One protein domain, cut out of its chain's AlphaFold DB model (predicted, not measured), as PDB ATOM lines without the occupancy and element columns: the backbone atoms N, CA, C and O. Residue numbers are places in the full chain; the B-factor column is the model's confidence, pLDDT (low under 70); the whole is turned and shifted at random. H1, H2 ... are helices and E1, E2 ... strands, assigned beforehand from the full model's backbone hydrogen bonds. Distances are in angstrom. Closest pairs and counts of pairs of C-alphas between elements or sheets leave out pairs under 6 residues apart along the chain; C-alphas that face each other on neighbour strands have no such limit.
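What this domain is: This is residues 4 to 127 of the 128 residues of an uncharacterized protein of Hyphomicrobiales bacterium (UniProt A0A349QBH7). A small parallel sheet of three strands, E2, E3 and E4, has H3 packed over one face; H2, H3 and H4 form a loose row running the same way, and H4 only grazes the sheet. H1 and E1 lie at one end of the body, and at the other end residues 113 to 127, mostly H5, stick out as an arm. The printed part has 124 residues with five named helices and four named strands, in the order H1 E1 H2 E2 H3 E3 H4 E4 H5; the sheet's order is E2 E3 E4, and the class is mixed, helices and strands. The whole is only just loose, close to compact, with a radius of gyration of the C-alphas of 16.7 A, and its C-alphas span 61 by 32 by 29 A.

Where its parts are: Find C-alpha 49 at (12.483, 29.627, -43.971); there E2, residues 49 to 52, begins and runs 10.1 A. E3 is residues 69 to 72, 9.8 A, and E4 is residues 94 to 96, 7.1 A. Among the helices, H3 is residues 56 to 63, 10.5 A; H4 is residues 79 to 88, 14.5 A; H2 is residues 39 to 45, 10.1 A. H1, residues 13 to 22, starts at C-alpha 13 at (4.975, 38.311, -61.339) and runs 14.3 A; E1 is residues 28 to 30, 6.8 A. H5, residues 111 to 125, runs 20.9 A to C-alpha 125 at (39.909, 2.246, -51.177).

How they stand to each other: Look first between E2 and E3, parallel neighbours, where N 51 and O 70 are 2.9 A apart, within hydrogen-bond range. E3 and E4 are parallel too, with N 71 and O 95 at 2.8 A. H3 is on the sheet at a height of 9.3 A, over E2 and only just over E3, with 3 C-alphas falling on E3; the closest C-alphas of H3 and E2 are those of Leu 59 and Val 51, 6.9 A. E2, H3, E3 and E3, H4, E4 are strand-helix-strand units, two parallel neighbour strands with a helix between, each with a right-handed crossover. H3 is close to but not clearly touching H2, at Val 62 and Leu 43, C-alphas 6.9 A apart, and likewise H4, at His 56 and Leu 81, 6.8 A. E1 pairs with no named strand, but its residues 29 to 30 pair parallel with residues 4 to 5. H1 and E2 are apart, and H5 touches no helix. In each of the five helices every O i to N i+4 pair is within hydrogen-bond range.

The domain as a whole: The two C-alphas farthest apart, those of Gly 25 and Lys 127, are 63.0 A from each other. The printed part has no cut. The link from E4 to H5, residues 97 to 110, is long. The mean pLDDT of the printed part is 79.8, and residues 92 to 93 and 99 to 127 are under 70.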
ATOM      1  N   MET A   4      11.259  38.650 -44.824       93.94
ATOM      2  CA  MET A   4      12.101  38.964 -45.976       93.94
ATOM      3  C   MET A   4      11.713  38.051 -47.136       93.94
ATOM      4  O   MET A   4      11.597  36.842 -46.955       93.94
ATOM      5  N   VAL A   5      11.512  38.616 -48.324       92.50
ATOM      6  CA  VAL A   5      11.120  37.869 -49.526       92.50
ATOM      7  C   VAL A   5      12.118  38.140 -50.638       92.50
ATOM      8  O   VAL A   5      12.389  39.292 -50.971       92.50
ATOM      9  N   THR A   6      12.615  37.074 -51.256       91.00
ATOM     10  CA  THR A   6      13.442  37.165 -52.458       91.00
ATOM     11  C   THR A   6      12.844  36.295 -53.559       91.00
ATOM     12  O   THR A   6      12.800  35.072 -53.413       91.00
ATOM     13  N   PRO A   7      12.353  36.884 -54.663       87.62
ATOM     14  CA  PRO A   7      11.957  36.098 -55.821       87.62
ATOM     15  C   PRO A   7      13.195  35.491 -56.495       87.62
ATOM     16  O   PRO A   7      14.293  36.048 -56.456       87.62
ATOM     17  N   SER A   8      13.020  34.357 -57.168       77.12
ATOM     18  CA  SER A   8      14.005  33.856 -58.129       77.12
ATOM     19  C   SER A   8      13.721  34.428 -59.521       77.12
ATOM     20  O   SER A   8      12.625  34.916 -59.796       77.12
ATOM     21  N   ARG A   9      14.659  34.269 -60.466       73.62
ATOM     22  CA  ARG A   9      14.427  34.616 -61.888       73.62
ATOM     23  C   ARG A   9      13.233  33.882 -62.514       73.62
ATOM     24  O   ARG A   9      12.753  34.295 -63.562       73.62
ATOM     25  N   ARG A  10      12.799  32.769 -61.913       72.94
ATOM     26  CA  ARG A  10      11.679  31.944 -62.382       72.94
ATOM     27  C   ARG A  10      10.370  32.250 -61.653       72.94
ATOM     28  O   ARG A  10       9.348  31.689 -62.025       72.94
ATOM     29  N   THR A  11      10.386  33.126 -60.647       75.38
ATOM     30  CA  THR A  11       9.190  33.478 -59.879       75.38
ATOM     31  C   THR A  11       8.252  34.331 -60.740       75.38
ATOM     32  O   THR A  11       8.634  35.429 -61.152       75.38
ATOM     33  N   PRO A  12       7.018  33.873 -61.018       80.06
ATOM     34  CA  PRO A  12       6.087  34.633 -61.841       80.06
ATOM     35  C   PRO A  12       5.647  35.942 -61.158       80.06
ATOM     36  O   PRO A  12       5.401  35.941 -59.946       80.06
ATOM     37  N   PRO A  13       5.422  37.038 -61.912       84.38
ATOM     38  CA  PRO A  13       4.975  38.311 -61.339       84.38
ATOM     39  C   PRO A  13       3.667  38.213 -60.542       84.38
ATOM     40  O   PRO A  13       3.489  38.913 -59.547       84.38
ATOM     41  N   TYR A  14       2.745  37.331 -60.948       84.25
ATOM     42  CA  TYR A  14       1.484  37.148 -60.229       84.25
ATOM     43  C   TYR A  14       1.707  36.606 -58.810       84.25
ATOM     44  O   TYR A  14       1.023  37.049 -57.892       84.25
ATOM     45  N   LEU A  15       2.678  35.704 -58.614       81.56
ATOM     46  CA  LEU A  15       2.972  35.116 -57.309       81.56
ATOM     47  C   LEU A  15       3.562  36.176 -56.381       81.56
ATOM     48  O   LEU A  15       3.081  36.353 -55.264       81.56
ATOM     49  N   LEU A  16       4.525  36.956 -56.883       87.19
ATOM     50  CA  LEU A  16       5.107  38.070 -56.136       87.19
ATOM     51  C   LEU A  16       4.035  39.093 -55.732       87.19
ATOM     52  O   LEU A  16       4.009  39.547 -54.594       87.19
ATOM     53  N   ASN A  17       3.091  39.399 -56.626       89.56
ATOM     54  CA  ASN A  17       1.970  40.285 -56.316       89.56
ATOM     55  C   ASN A  17       1.055  39.732 -55.214       89.56
ATOM     56  O   ASN A  17       0.585  40.507 -54.380       89.56
ATOM     57  N   GLN A  18       0.780  38.424 -55.201       89.56
ATOM     58  CA  GLN A  18      -0.013  37.804 -54.134       89.56
ATOM     59  C   GLN A  18       0.728  37.832 -52.797       89.56
ATOM     60  O   GLN A  18       0.131  38.209 -51.791       89.56
ATOM     61  N   VAL A  19       2.034  37.546 -52.789       88.81
ATOM     62  CA  VAL A  19       2.874  37.649 -51.586       88.81
ATOM     63  C   VAL A  19       2.868  39.080 -51.045       88.81
ATOM     64  O   VAL A  19       2.556  39.297 -49.877       88.81
ATOM     65  N   THR A  20       3.097  40.081 -51.899       90.44
ATOM     66  CA  THR A  20       3.045  41.498 -51.506       90.44
ATOM     67  C   THR A  20       1.685  41.882 -50.923       90.44
ATOM     68  O   THR A  20       1.615  42.608 -49.934       90.44
ATOM     69  N   LYS A  21       0.581  41.390 -51.503       92.31
ATOM     70  CA  LYS A  21      -0.768  41.619 -50.962       92.31
ATOM     71  C   LYS A  21      -0.956  40.959 -49.596       92.31
ATOM     72  O   LYS A  21      -1.482  41.614 -48.701       92.31
ATOM     73  N   ALA A  22      -0.516  39.712 -49.432       88.75
ATOM     74  CA  ALA A  22      -0.629  38.959 -48.183       88.75
ATOM     75  C   ALA A  22       0.186  39.581 -47.033       88.75
ATOM     76  O   ALA A  22      -0.188  39.462 -45.866       88.75
ATOM     77  N   LEU A  23       1.274  40.282 -47.362       91.12
ATOM     78  CA  LEU A  23       2.142  40.959 -46.396       91.12
ATOM     79  C   LEU A  23       1.704  42.393 -46.058       91.12
ATOM     80  O   LEU A  23       2.315  43.034 -45.198       91.12
ATOM     81  N   ARG A  24       0.636  42.916 -46.675       91.12
ATOM     82  CA  ARG A  24       0.109  44.249 -46.338       91.12
ATOM     83  C   ARG A  24      -0.242  44.338 -44.851       91.12
ATOM     84  O   ARG A  24      -0.887  43.455 -44.299       91.12
ATOM     85  N   GLY A  25       0.181  45.429 -44.213       89.38
ATOM     86  CA  GLY A  25      -0.024  45.649 -42.777       89.38
ATOM     87  C   GLY A  25       0.931  44.867 -41.865       89.38
ATOM     88  O   GLY A  25       0.807  44.966 -40.648       89.38
ATOM     89  N   ARG A  26       1.893  44.117 -42.421       91.56
ATOM     90  CA  ARG A  26       2.966  43.439 -41.675       91.56
ATOM     91  C   ARG A  26       4.312  44.085 -41.988       91.56
ATOM     92  O   ARG A  26       4.503  44.604 -43.085       91.56
ATOM     93  N   THR A  27       5.264  44.029 -41.064       92.50
ATOM     94  CA  THR A  27       6.645  44.455 -41.337       92.50
ATOM     95  C   THR A  27       7.284  43.479 -42.318       92.50
ATOM     96  O   THR A  27       7.448  42.302 -42.001       92.50
ATOM     97  N   HIS A  28       7.630  43.943 -43.515       94.25
ATOM     98  CA  HIS A  28       8.237  43.094 -44.532       94.25
ATOM     99  C   HIS A  28       9.211  43.865 -45.419       94.25
ATOM    100  O   HIS A  28       9.127  45.085 -45.550       94.25
ATOM    101  N   TRP A  29      10.115  43.120 -46.041       94.31
ATOM    102  CA  TRP A  29      11.035  43.595 -47.056       94.31
ATOM    103  C   TRP A  29      11.030  42.623 -48.235       94.31
ATOM    104  O   TRP A  29      11.074  41.408 -48.041       94.31
ATOM    105  N   ILE A  30      10.947  43.152 -49.453       93.31
ATOM    106  CA  ILE A  30      10.930  42.364 -50.688       93.31
ATOM    107  C   ILE A  30      12.068  42.867 -51.558       93.31
ATOM    108  O   ILE A  30      12.114  44.057 -51.873       93.31
ATOM    109  N   TRP A  31      12.971  41.971 -51.946       92.88
ATOM    110  CA  TRP A  31      14.044  42.319 -52.865       92.88
ATOM    111  C   TRP A  31      13.475  42.622 -54.254       92.88
ATOM    112  O   TRP A  31      12.697  41.844 -54.810       92.88
ATOM    113  N   ASP A  32      13.872  43.761 -54.821       88.44
ATOM    114  CA  ASP A  32      13.392  44.260 -56.113       88.44
ATOM    115  C   ASP A  32      14.186  43.712 -57.313       88.44
ATOM    116  O   ASP A  32      13.913  44.071 -58.461       88.44
ATOM    117  N   GLY A  33      15.167  42.841 -57.055       87.19
ATOM    118  CA  GLY A  33      16.039  42.258 -58.070       87.19
ATOM    119  C   GLY A  33      17.211  43.151 -58.483       87.19
ATOM    120  O   GLY A  33      17.916  42.801 -59.431       87.19
ATOM    121  N   LYS A  34      17.422  44.299 -57.823       86.94
ATOM    122  CA  LYS A  34      18.527  45.221 -58.118       86.94
ATOM    123  C   LYS A  34      19.647  45.114 -57.087       86.94
ATOM    124  O   LYS A  34      19.416  44.853 -55.908       86.94
ATOM    125  N   GLY A  35      20.867  45.383 -57.551       89.00
ATOM    126  CA  GLY A  35      22.076  45.312 -56.732       89.00
ATOM    127  C   GLY A  35      22.515  43.876 -56.452       89.00
ATOM    128  O   GLY A  35      22.187  42.954 -57.203       89.00
ATOM    129  N   ASP A  36      23.274  43.711 -55.373       89.69
ATOM    130  CA  ASP A  36      23.774  42.408 -54.952       89.69
ATOM    131  C   ASP A  36      22.634  41.517 -54.457       89.69
ATOM    132  O   ASP A  36      21.719  41.967 -53.766       89.69
ATOM    133  N   ASN A  37      22.689  40.233 -54.818       87.94
ATOM    134  CA  ASN A  37      21.668  39.273 -54.426       87.94
ATOM    135  C   ASN A  37      21.736  39.021 -52.902       87.94
ATOM    136  O   ASN A  37      22.700  38.405 -52.439       87.94
ATOM    137  N   PRO A  38      20.712  39.421 -52.124       91.25
ATOM    138  CA  PRO A  38      20.703  39.319 -50.663       91.25
ATOM    139  C   PRO A  38      20.502  37.883 -50.161       91.25
ATOM    140  O   PRO A  38      20.552  37.650 -48.957       91.25
ATOM    141  N   TYR A  39      20.232  36.930 -51.057       90.31
ATOM    142  CA  TYR A  39      19.759  35.587 -50.735       90.31
ATOM    143  C   TYR A  39      20.572  34.879 -49.644       90.31
ATOM    144  O   TYR A  39      19.987  34.402 -48.678       90.31
ATOM    145  N   LEU A  40      21.907  34.867 -49.731       89.88
ATOM    146  CA  LEU A  40      22.741  34.204 -48.718       89.88
ATOM    147  C   LEU A  40      22.639  34.873 -47.342       89.88
ATOM    148  O   LEU A  40      22.541  34.184 -46.330       89.88
ATOM    149  N   SER A  41      22.604  36.205 -47.304       90.12
ATOM    150  CA  SER A  41      22.409  36.962 -46.063       90.12
ATOM    151  C   SER A  41      21.017  36.738 -45.474       90.12
ATOM    152  O   SER A  41      20.849  36.723 -44.262       90.12
ATOM    153  N   MET A  42      20.002  36.543 -46.319       92.62
ATOM    154  CA  MET A  42      18.661  36.193 -45.851       92.62
ATOM    155  C   MET A  42      18.642  34.810 -45.203       92.62
ATOM    156  O   MET A  42      18.044  34.661 -44.143       92.62
ATOM    157  N   LEU A  43      19.310  33.820 -45.805       90.94
ATOM    158  CA  LEU A  43      19.405  32.469 -45.247       90.94
ATOM    159  C   LEU A  43      20.127  32.443 -43.895       90.94
ATOM    160  O   LEU A  43      19.710  31.707 -43.007       90.94
ATOM    161  N   SER A  44      21.182  33.243 -43.719       87.94
ATOM    162  CA  SER A  44      21.951  33.267 -42.465       87.94
ATOM    163  C   SER A  44      21.237  33.972 -41.309       87.94
ATOM    164  O   SER A  44      21.553  33.703 -40.152       87.94
ATOM    165  N   LEU A  45      20.293  34.867 -41.611       88.50
ATOM    166  CA  LEU A  45      19.540  35.649 -40.625       88.50
ATOM    167  C   LEU A  45      18.136  35.096 -40.346       88.50
ATOM    168  O   LEU A  45      17.432  35.639 -39.498       88.50
ATOM    169  N   ALA A  46      17.685  34.085 -41.088       89.25
ATOM    170  CA  ALA A  46      16.323  33.583 -40.978       89.25
ATOM    171  C   ALA A  46      16.140  32.691 -39.740       89.25
ATOM    172  O   ALA A  46      16.788  31.656 -39.616       89.25
ATOM    173  N   ASP A  47      15.174  33.040 -38.885       87.19
ATOM    174  CA  ASP A  47      14.711  32.163 -37.797       87.19
ATOM    175  C   ASP A  47      13.875  30.980 -38.320       87.19
ATOM    176  O   ASP A  47      13.803  29.929 -37.689       87.19
ATOM    177  N   THR A  48      13.228  31.168 -39.474       89.50
ATOM    178  CA  THR A  48      12.387  30.188 -40.173       89.50
ATOM    179  C   THR A  48      12.413  30.500 -41.667       89.50
ATOM    180  O   THR A  48      12.356  31.669 -42.060       89.50
ATOM    181  N   ILE A  49      12.447  29.471 -42.514       91.94
ATOM    182  CA  ILE A  49      12.483  29.627 -43.971       91.94
ATOM    183  C   ILE A  49      11.248  28.988 -44.597       91.94
ATOM    184  O   ILE A  49      10.931  27.834 -44.328       91.94
ATOM    185  N   ILE A  50      10.589  29.727 -45.489       91.19
ATOM    186  CA  ILE A  50       9.554  29.197 -46.380       91.19
ATOM    187  C   ILE A  50      10.132  29.168 -47.795       91.19
ATOM    188  O   ILE A  50      10.581  30.198 -48.299       91.19
ATOM    189  N   VAL A  51      10.115  28.001 -48.436       90.50
ATOM    190  CA  VAL A  51      10.655  27.789 -49.785       90.50
ATOM    191  C   VAL A  51       9.590  27.210 -50.710       90.50
ATOM    192  O   VAL A  51       8.781  26.377 -50.302       90.50
ATOM    193  N   THR A  52       9.579  27.632 -51.970       87.06
ATOM    194  CA  THR A  52       8.687  27.079 -52.993       87.06
ATOM    195  C   THR A  52       9.253  25.787 -53.587       87.06
ATOM    196  O   THR A  52      10.452  25.659 -53.833       87.06
ATOM    197  N   ALA A  53       8.380  24.821 -53.870       83.56
ATOM    198  CA  ALA A  53       8.712  23.510 -54.437       83.56
ATOM    199  C   ALA A  53       9.112  23.524 -55.934       83.56
ATOM    200  O   ALA A  53       9.011  22.513 -56.624       83.56
ATOM    201  N   ASP A  54       9.558  24.655 -56.479       81.25
ATOM    202  CA  ASP A  54       9.810  24.859 -57.913       81.25
ATOM    203  C   ASP A  54      11.306  24.823 -58.293       81.25
ATOM    204  O   ASP A  54      11.668  24.942 -59.471       81.25
ATOM    205  N   SER A  55      12.201  24.612 -57.320       80.75
ATOM    206  CA  SER A  55      13.648  24.646 -57.539       80.75
ATOM    207  C   SER A  55      14.455  23.712 -56.633       80.75
ATOM    208  O   SER A  55      14.588  23.965 -55.442       80.75
ATOM    209  N   HIS A  56      15.157  22.737 -57.228       82.81
ATOM    210  CA  HIS A  56      16.099  21.877 -56.494       82.81
ATOM    211  C   HIS A  56      17.261  22.653 -55.857       82.81
ATOM    212  O   HIS A  56      17.612  22.359 -54.724       82.81
ATOM    213  N   SER A  57      17.850  23.639 -56.551       83.31
ATOM    214  CA  SER A  57      18.999  24.393 -56.013       83.31
ATOM    215  C   SER A  57      18.609  25.167 -54.756       83.31
ATOM    216  O   SER A  57      19.174  24.932 -53.701       83.31
ATOM    217  N   MET A  58      17.557  25.986 -54.847       86.69
ATOM    218  CA  MET A  58      16.999  26.697 -53.692       86.69
ATOM    219  C   MET A  58      16.612  25.753 -52.545       86.69
ATOM    220  O   MET A  58      16.933  26.038 -51.399       86.69
ATOM    221  N   LEU A  59      15.986  24.605 -52.842       87.94
ATOM    222  CA  LEU A  59      15.680  23.598 -51.825       87.94
ATOM    223  C   LEU A  59      16.956  23.052 -51.158       87.94
ATOM    224  O   LEU A  59      16.997  22.915 -49.944       87.94
ATOM    225  N   SER A  60      18.010  22.784 -51.927       87.44
ATOM    226  CA  SER A  60      19.302  22.344 -51.394       87.44
ATOM    227  C   SER A  60      19.952  23.403 -50.501       87.44
ATOM    228  O   SER A  60      20.447  23.068 -49.429       87.44
ATOM    229  N   ASP A  61      19.929  24.669 -50.917       89.06
ATOM    230  CA  ASP A  61      20.538  25.770 -50.167       89.06
ATOM    231  C   ASP A  61      19.855  25.965 -48.805       89.06
ATOM    232  O   ASP A  61      20.529  26.091 -47.786       89.06
ATOM    233  N   VAL A  62      18.515  25.955 -48.760       90.00
ATOM    234  CA  VAL A  62      17.780  26.142 -47.495       90.00
ATOM    235  C   VAL A  62      17.974  24.959 -46.548       90.00
ATOM    236  O   VAL A  62      18.032  25.145 -45.334       90.00
ATOM    237  N   LEU A  63      18.137  23.744 -47.083       88.62
ATOM    238  CA  LEU A  63      18.415  22.543 -46.292       88.62
ATOM    239  C   LEU A  63      19.813  22.547 -45.663       88.62
ATOM    240  O   LEU A  63      20.007  21.871 -44.652       88.62
ATOM    241  N   ALA A  64      20.754  23.325 -46.199       87.31
ATOM    242  CA  ALA A  64      22.066  23.533 -45.592       87.31
ATOM    243  C   ALA A  64      22.031  24.521 -44.411       87.31
ATOM    244  O   ALA A  64      23.034  24.707 -43.727       87.31
ATOM    245  N   THR A  65      20.887  25.156 -44.141       85.88
ATOM    246  CA  THR A  65      20.731  26.073 -43.004       85.88
ATOM    247  C   THR A  65      20.257  25.340 -41.742       85.88
ATOM    248  O   THR A  65      19.571  24.310 -41.837       85.88
ATOM    249  N   PRO A  66      20.563  25.878 -40.547       83.50
ATOM    250  CA  PRO A  66      20.005  25.379 -39.295       83.50
ATOM    251  C   PRO A  66      18.551  25.818 -39.069       83.50
ATOM    252  O   PRO A  66      17.940  25.382 -38.101       83.50
ATOM    253  N   ALA A  67      17.968  26.676 -39.910       85.69
ATOM    254  CA  ALA A  67      16.595  27.125 -39.715       85.69
ATOM    255  C   ALA A  67      15.584  26.001 -40.040       85.69
ATOM    256  O   ALA A  67      15.840  25.162 -40.916       85.69
ATOM    257  N   PRO A  68      14.416  25.964 -39.375       87.06
ATOM    258  CA  PRO A  68      13.275  25.171 -39.802       87.06
ATOM    259  C   PRO A  68      12.846  25.568 -41.216       87.06
ATOM    260  O   PRO A  68      12.709  26.756 -41.526       87.06
ATOM    261  N   VAL A  69      12.622  24.569 -42.071       89.81
ATOM    262  CA  VAL A  69      12.251  24.764 -43.478       89.81
ATOM    263  C   VAL A  69      10.823  24.285 -43.712       89.81
ATOM    264  O   VAL A  69      10.491  23.123 -43.471       89.81
ATOM    265  N   TYR A  70      10.001  25.186 -44.242       90.88
ATOM    266  CA  TYR A  70       8.624  24.944 -44.647       90.88
ATOM    267  C   TYR A  70       8.519  24.996 -46.168       90.88
ATOM    268  O   TYR A  70       8.900  25.982 -46.801       90.88
ATOM    269  N   ILE A  71       7.999  23.933 -46.765       90.06
ATOM    270  CA  ILE A  71       7.862  23.800 -48.211       90.06
ATOM    271  C   ILE A  71       6.440  24.201 -48.606       90.06
ATOM    272  O   ILE A  71       5.460  23.645 -48.109       90.06
ATOM    273  N   PHE A  72       6.341  25.169 -49.515       87.94
ATOM    274  CA  PHE A  72       5.107  25.522 -50.202       87.94
ATOM    275  C   PHE A  72       5.028  24.795 -51.544       87.94
ATOM    276  O   PHE A  72       5.856  25.017 -52.435       87.94
ATOM    277  N   GLU A  73       4.010  23.955 -51.694       86.69
ATOM    278  CA  GLU A  73       3.702  23.253 -52.934       86.69
ATOM    279  C   GLU A  73       2.666  24.056 -53.736       86.69
ATOM    280  O   GLU A  73       1.514  24.151 -53.316       86.69
ATOM    281  N   PRO A  74       3.036  24.664 -54.878       78.38
ATOM    282  CA  PRO A  74       2.049  25.264 -55.766       78.38
ATOM    283  C   PRO A  74       1.247  24.167 -56.488       78.38
ATOM    284  O   PRO A  74       1.712  23.034 -56.611       78.38
ATOM    285  N   ASP A  75       0.095  24.525 -57.065       76.38
ATOM    286  CA  ASP A  75      -0.805  23.590 -57.771       76.38
ATOM    287  C   ASP A  75      -0.102  22.739 -58.847       76.38
ATOM    288  O   ASP A  75      -0.499  21.609 -59.135       76.38
ATOM    289  N   ALA A  76       0.958  23.281 -59.453       76.50
ATOM    290  CA  ALA A  76       1.790  22.576 -60.413       76.50
ATOM    291  C   ALA A  76       3.272  22.913 -60.227       76.50
ATOM    292  O   ALA A  76       3.676  24.076 -60.243       76.50
ATOM    293  N   TYR A  77       4.097  21.873 -60.128       80.19
ATOM    294  CA  TYR A  77       5.553  21.958 -60.132       80.19
ATOM    295  C   TYR A  77       6.159  20.641 -60.667       80.19
ATOM    296  O   TYR A  77       5.438  19.644 -60.800       80.19
ATOM    297  N   PRO A  78       7.451  20.612 -61.052       83.12
ATOM    298  CA  PRO A  78       8.037  19.468 -61.750       83.12
ATOM    299  C   PRO A  78       7.944  18.147 -60.970       83.12
ATOM    300  O   PRO A  78       8.301  18.086 -59.798       83.12
ATOM    301  N   GLU A  79       7.590  17.051 -61.647       84.19
ATOM    302  CA  GLU A  79       7.401  15.727 -61.020       84.19
ATOM    303  C   GLU A  79       8.640  15.223 -60.254       84.19
ATOM    304  O   GLU A  79       8.541  14.610 -59.196       84.19
ATOM    305  N   LYS A  80       9.842  15.545 -60.744       82.38
ATOM    306  CA  LYS A  80      11.105  15.198 -60.068       82.38
ATOM    307  C   LYS A  80      11.241  15.862 -58.689       82.38
ATOM    308  O   LYS A  80      11.787  15.257 -57.767       82.38
ATOM    309  N   LEU A  81      10.724  17.086 -58.540       84.81
ATOM    310  CA  LEU A  81      10.686  17.786 -57.254       84.81
ATOM    311  C   LEU A  81       9.694  17.117 -56.304       84.81
ATOM    312  O   LEU A  81      10.026  16.971 -55.135       84.81
ATOM    313  N   LYS A  82       8.547  16.621 -56.797       85.75
ATOM    314  CA  LYS A  82       7.566  15.905 -55.958       85.75
ATOM    315  C   LYS A  82       8.184  14.691 -55.286       85.75
ATOM    316  O   LYS A  82       8.008  14.493 -54.088       85.75
ATOM    317  N   ILE A  83       8.942  13.899 -56.047       86.81
ATOM    318  CA  ILE A  83       9.635  12.716 -55.519       86.81
ATOM    319  C   ILE A  83      10.613  13.130 -54.415       86.81
ATOM    320  O   ILE A  83      10.598  12.551 -53.330       86.81
ATOM    321  N   THR A  84      11.419  14.161 -54.675       86.75
ATOM    322  CA  THR A  84      12.410  14.677 -53.720       86.75
ATOM    323  C   THR A  84      11.741  15.189 -52.441       86.75
ATOM    324  O   THR A  84      12.133  14.807 -51.343       86.75
ATOM    325  N   ILE A  85      10.687  15.997 -52.564       87.38
ATOM    326  CA  ILE A  85       9.939  16.558 -51.431       87.38
ATOM    327  C   ILE A  85       9.263  15.449 -50.630       87.38
ATOM    328  O   ILE A  85       9.401  15.411 -49.412       87.38
ATOM    329  N   THR A  86       8.627  14.483 -51.296       86.88
ATOM    330  CA  THR A  86       8.021  13.316 -50.636       86.88
ATOM    331  C   THR A  86       9.044  12.534 -49.809       86.88
ATOM    332  O   THR A  86       8.717  12.023 -48.741       86.88
ATOM    333  N   GLN A  87      10.289  12.422 -50.282       86.12
ATOM    334  CA  GLN A  87      11.366  11.782 -49.525       86.12
ATOM    335  C   GLN A  87      11.837  12.640 -48.346       86.12
ATOM    336  O   GLN A  87      12.058  12.098 -47.263       86.12
ATOM    337  N   LEU A  88      11.962  13.955 -48.531       85.06
ATOM    338  CA  LEU A  88      12.370  14.881 -47.473       85.06
ATOM    339  C   LEU A  88      11.338  14.954 -46.343       85.06
ATOM    340  O   LEU A  88      11.726  14.913 -45.181       85.06
ATOM    341  N   LEU A  89      10.040  14.963 -46.661       85.06
ATOM    342  CA  LEU A  89       8.944  14.991 -45.681       85.06
ATOM    343  C   LEU A  89       8.887  13.750 -44.774       85.06
ATOM    344  O   LEU A  89       8.197  13.761 -43.759       85.06
ATOM    345  N   ARG A  90       9.605  12.671 -45.111       84.88
ATOM    346  CA  ARG A  90       9.767  11.502 -44.225       84.88
ATOM    347  C   ARG A  90      10.819  11.719 -43.140       84.88
ATOM    348  O   ARG A  90      10.931  10.898 -42.234       84.88
ATOM    349  N   GLN A  91      11.620  12.770 -43.256       78.69
ATOM    350  CA  GLN A  91      12.637  13.143 -42.285       78.69
ATOM    351  C   GLN A  91      12.073  14.242 -41.377       78.69
ATOM    352  O   GLN A  91      11.294  15.070 -41.846       78.69
ATOM    353  N   PRO A  92      12.495  14.334 -40.103       69.81
ATOM    354  CA  PRO A  92      12.023  15.362 -39.163       69.81
ATOM    355  C   PRO A  92      12.571  16.767 -39.486       69.81
ATOM    356  O   PRO A  92      12.690  17.618 -38.614       69.81
ATOM    357  N   LEU A  93      13.009  16.977 -40.726       69.69
ATOM    358  CA  LEU A  93      13.894  18.055 -41.128       69.69
ATOM    359  C   LEU A  93      13.196  19.130 -41.969       69.69
ATOM    360  O   LEU A  93      13.736  20.223 -42.117       69.69
ATOM    361  N   VAL A  94      12.019  18.829 -42.514       84.44
ATOM    362  CA  VAL A  94      11.201  19.762 -43.291       84.44
ATOM    363  C   VAL A  94       9.726  19.561 -42.975       84.44
ATOM    364  O   VAL A  94       9.296  18.454 -42.657       84.44
ATOM    365  N   HIS A  95       8.945  20.625 -43.125       85.25
ATOM    366  CA  HIS A  95       7.497  20.608 -42.931       85.25
ATOM    367  C   HIS A  95       6.785  21.133 -44.179       85.25
ATOM    368  O   HIS A  95       7.344  21.930 -44.930       85.25
ATOM    369  N   LEU A  96       5.539  20.717 -44.402       86.38
ATOM    370  CA  LEU A  96       4.658  21.414 -45.344       86.38
ATOM    371  C   LEU A  96       4.131  22.704 -44.704       86.38
ATOM    372  O   LEU A  96       3.917  22.754 -43.488       86.38
ATOM    373  N   LEU A  97       3.893  23.731 -45.528       81.56
ATOM    374  CA  LEU A  97       3.434  25.057 -45.083       81.56
ATOM    375  C   LEU A  97       2.035  25.072 -44.418       81.56
ATOM    376  O   LEU A  97       1.625  26.100 -43.892       81.56
ATOM    377  N   ASP A  98       1.332  23.944 -44.341       73.88
ATOM    378  CA  ASP A  98       0.070  23.828 -43.591       73.88
ATOM    379  C   ASP A  98       0.266  23.639 -42.074       73.88
ATOM    380  O   ASP A  98      -0.698  23.587 -41.309       73.88
ATOM    381  N   SER A  99       1.517  23.540 -41.618       60.84
ATOM    382  CA  SER A  99       1.858  23.427 -40.196       60.84
ATOM    383  C   SER A  99       1.990  24.813 -39.545       60.84
ATOM    384  O   SER A  99       2.423  25.757 -40.213       60.84
ATOM    385  N   PRO A 100       1.681  24.971 -38.240       65.19
ATOM    386  CA  PRO A 100       2.005  26.195 -37.513       65.19
ATOM    387  C   PRO A 100       3.478  26.571 -37.712       65.19
ATOM    388  O   PRO A 100       4.361  25.713 -37.640       65.19
ATOM    389  N   LEU A 101       3.734  27.851 -37.990       64.50
ATOM    390  CA  LEU A 101       5.096  28.363 -38.105       64.50
ATOM    391  C   LEU A 101       5.735  28.362 -36.718       64.50
ATOM    392  O   LEU A 101       5.392  29.179 -35.863       64.50
ATOM    393  N   GLU A 102       6.661  27.438 -36.512       65.44
ATOM    394  CA  GLU A 102       7.482  27.355 -35.319       65.44
ATOM    395  C   GLU A 102       8.825  28.043 -35.574       65.44
ATOM    396  O   GLU A 102       9.375  28.038 -36.681       65.44
ATOM    397  N   THR A 103       9.345  28.662 -34.518       60.91
ATOM    398  CA  THR A 103      10.692  29.246 -34.488       60.91
ATOM    399  C   THR A 103      11.580  28.320 -33.663       60.91
ATOM    400  O   THR A 103      11.135  27.800 -32.640       60.91
ATOM    401  N   GLY A 104      12.805  28.054 -34.118       59.16
ATOM    402  CA  GLY A 104      13.689  27.067 -33.495       59.16
ATOM    403  C   GLY A 104      14.953  26.808 -34.314       59.16
ATOM    404  O   GLY A 104      15.193  27.486 -35.304       59.16
ATOM    405  N   SER A 105      15.762  25.823 -33.913       55.72
ATOM    406  CA  SER A 105      16.960  25.394 -34.650       55.72
ATOM    407  C   SER A 105      16.868  23.906 -34.984       55.72
ATOM    408  O   SER A 105      16.479  23.089 -34.153       55.72
ATOM    409  N   ARG A 106      17.282  23.559 -36.198       65.62
ATOM    410  CA  ARG A 106      17.410  22.217 -36.764       65.62
ATOM    411  C   ARG A 106      18.888  21.921 -37.037       65.62
ATOM    412  O   ARG A 106      19.672  22.838 -37.270       65.62
ATOM    413  N   ALA A 107      19.278  20.646 -37.039       58.22
ATOM    414  CA  ALA A 107      20.581  20.244 -37.563       58.22
ATOM    415  C   ALA A 107      20.644  20.516 -39.087       58.22
ATOM    416  O   ALA A 107      19.772  20.025 -39.815       58.22
ATOM    417  N   PRO A 108      21.635  21.282 -39.581       59.47
ATOM    418  CA  PRO A 108      21.841  21.479 -41.014       59.47
ATOM    419  C   PRO A 108      22.027  20.148 -41.752       59.47
ATOM    420  O   PRO A 108      22.671  19.239 -41.232       59.47
ATOM    421  N   ILE A 109      21.500  20.034 -42.975       61.19
ATOM    422  CA  ILE A 109      21.863  18.943 -43.890       61.19
ATOM    423  C   ILE A 109      22.932  19.493 -44.822       61.19
ATOM    424  O   ILE A 109      22.609  20.158 -45.805       61.19
ATOM    425  N   ASP A 110      24.197  19.200 -44.533       59.44
ATOM    426  CA  ASP A 110      25.266  19.424 -45.500       59.44
ATOM    427  C   ASP A 110      25.585  18.122 -46.244       59.44
ATOM    428  O   ASP A 110      26.376  17.282 -45.814       59.44
ATOM    429  N   SER A 111      24.944  17.947 -47.399       55.00
ATOM    430  CA  SER A 111      25.264  16.851 -48.319       55.00
ATOM    431  C   SER A 111      26.677  16.983 -48.908       55.00
ATOM    432  O   SER A 111      27.185  16.014 -49.465       55.00
ATOM    433  N   THR A 112      27.322  18.150 -48.812       54.97
ATOM    434  CA  THR A 112      28.652  18.412 -49.379       54.97
ATOM    435  C   THR A 112      29.730  17.683 -48.602       54.97
ATOM    436  O   THR A 112      30.549  17.009 -49.218       54.97
ATOM    437  N   GLU A 113      29.710  17.754 -47.270       53.66
ATOM    438  CA  GLU A 113      30.643  17.001 -46.428       53.66
ATOM    439  C   GLU A 113      30.400  15.497 -46.539       53.66
ATOM    440  O   GLU A 113      31.350  14.754 -46.753       53.66
ATOM    441  N   LEU A 114      29.141  15.048 -46.529       54.59
ATOM    442  CA  LEU A 114      28.806  13.625 -46.672       54.59
ATOM    443  C   LEU A 114      29.248  13.043 -48.025       54.59
ATOM    444  O   LEU A 114      29.817  11.953 -48.076       54.59
ATOM    445  N   ILE A 115      29.023  13.768 -49.126       55.81
ATOM    446  CA  ILE A 115      29.480  13.352 -50.460       55.81
ATOM    447  C   ILE A 115      31.004  13.466 -50.561       55.81
ATOM    448  O   ILE A 115      31.637  12.580 -51.129       55.81
ATOM    449  N   ALA A 116      31.616  14.519 -50.011       52.72
ATOM    450  CA  ALA A 116      33.068  14.679 -50.009       52.72
ATOM    451  C   ALA A 116      33.763  13.579 -49.198       52.72
ATOM    452  O   ALA A 116      34.797  13.071 -49.629       52.72
ATOM    453  N   ASP A 117      33.196  13.175 -48.067       56.59
ATOM    454  CA  ASP A 117      33.720  12.107 -47.222       56.59
ATOM    455  C   ASP A 117      33.555  10.736 -47.868       56.59
ATOM    456  O   ASP A 117      34.493   9.938 -47.848       56.59
ATOM    457  N   GLU A 118      32.424  10.474 -48.524       61.22
ATOM    458  CA  GLU A 118      32.240   9.236 -49.282       61.22
ATOM    459  C   GLU A 118      33.154   9.188 -50.519       61.22
ATOM    460  O   GLU A 118      33.784   8.166 -50.793       61.22
ATOM    461  N   LEU A 119      33.343  10.309 -51.224       53.81
ATOM    462  CA  LEU A 119      34.324  10.413 -52.309       53.81
ATOM    463  C   LEU A 119      35.757  10.196 -51.805       53.81
ATOM    464  O   LEU A 119      36.523   9.479 -52.450       53.81
ATOM    465  N   ARG A 120      36.132  10.765 -50.651       63.00
ATOM    466  CA  ARG A 120      37.442  10.522 -50.018       63.00
ATOM    467  C   ARG A 120      37.617   9.046 -49.677       63.00
ATOM    468  O   ARG A 120      38.665   8.483 -49.990       63.00
ATOM    469  N   ARG A 121      36.596   8.410 -49.097       65.00
ATOM    470  CA  ARG A 121      36.604   6.982 -48.750       65.00
ATOM    471  C   ARG A 121      36.821   6.109 -49.991       65.00
ATOM    472  O   ARG A 121      37.730   5.286 -49.996       65.00
ATOM    473  N   LEU A 122      36.081   6.359 -51.072       64.62
ATOM    474  CA  LEU A 122      36.192   5.608 -52.331       64.62
ATOM    475  C   LEU A 122      37.523   5.835 -53.073       64.62
ATOM    476  O   LEU A 122      37.995   4.945 -53.781       64.62
ATOM    477  N   ILE A 123      38.149   7.008 -52.927       63.75
ATOM    478  CA  ILE A 123      39.475   7.297 -53.504       63.75
ATOM    479  C   ILE A 123      40.598   6.605 -52.715       63.75
ATOM    480  O   ILE A 123      41.589   6.190 -53.318       63.75
ATOM    481  N   ILE A 124      40.457   6.463 -51.393       61.28
ATOM    482  CA  ILE A 124      41.420   5.743 -50.543       61.28
ATOM    483  C   ILE A 124      41.337   4.229 -50.794       61.28
ATOM    484  O   ILE A 124      42.374   3.582 -50.920       61.28
ATOM    485  N   ASP A 125      40.129   3.684 -50.960       55.34
ATOM    486  CA  ASP A 125      39.909   2.246 -51.177       55.34
ATOM    487  C   ASP A 125      40.373   1.768 -52.570       55.34
ATOM    488  O   ASP A 125      40.811   0.637 -52.743       55.34
ATOM    489  N   LYS A 126      40.396   2.659 -53.575       51.31
ATOM    490  CA  LYS A 126      40.948   2.379 -54.920       51.31
ATOM    491  C   LYS A 126      42.481   2.379 -55.009       51.31
ATOM    492  O   LYS A 126      43.015   2.187 -56.104       51.31
ATOM    493  N   LYS A 127      43.190   2.651 -53.908       46.47
ATOM    494  CA  LYS A 127      44.663   2.657 -53.836       46.47
ATOM    495  C   LYS A 127      45.262   1.463 -53.076       46.47
ATOM    496  O   LYS A 127      46.482   1.449 -52.918       46.47
TER     497      LYS A 127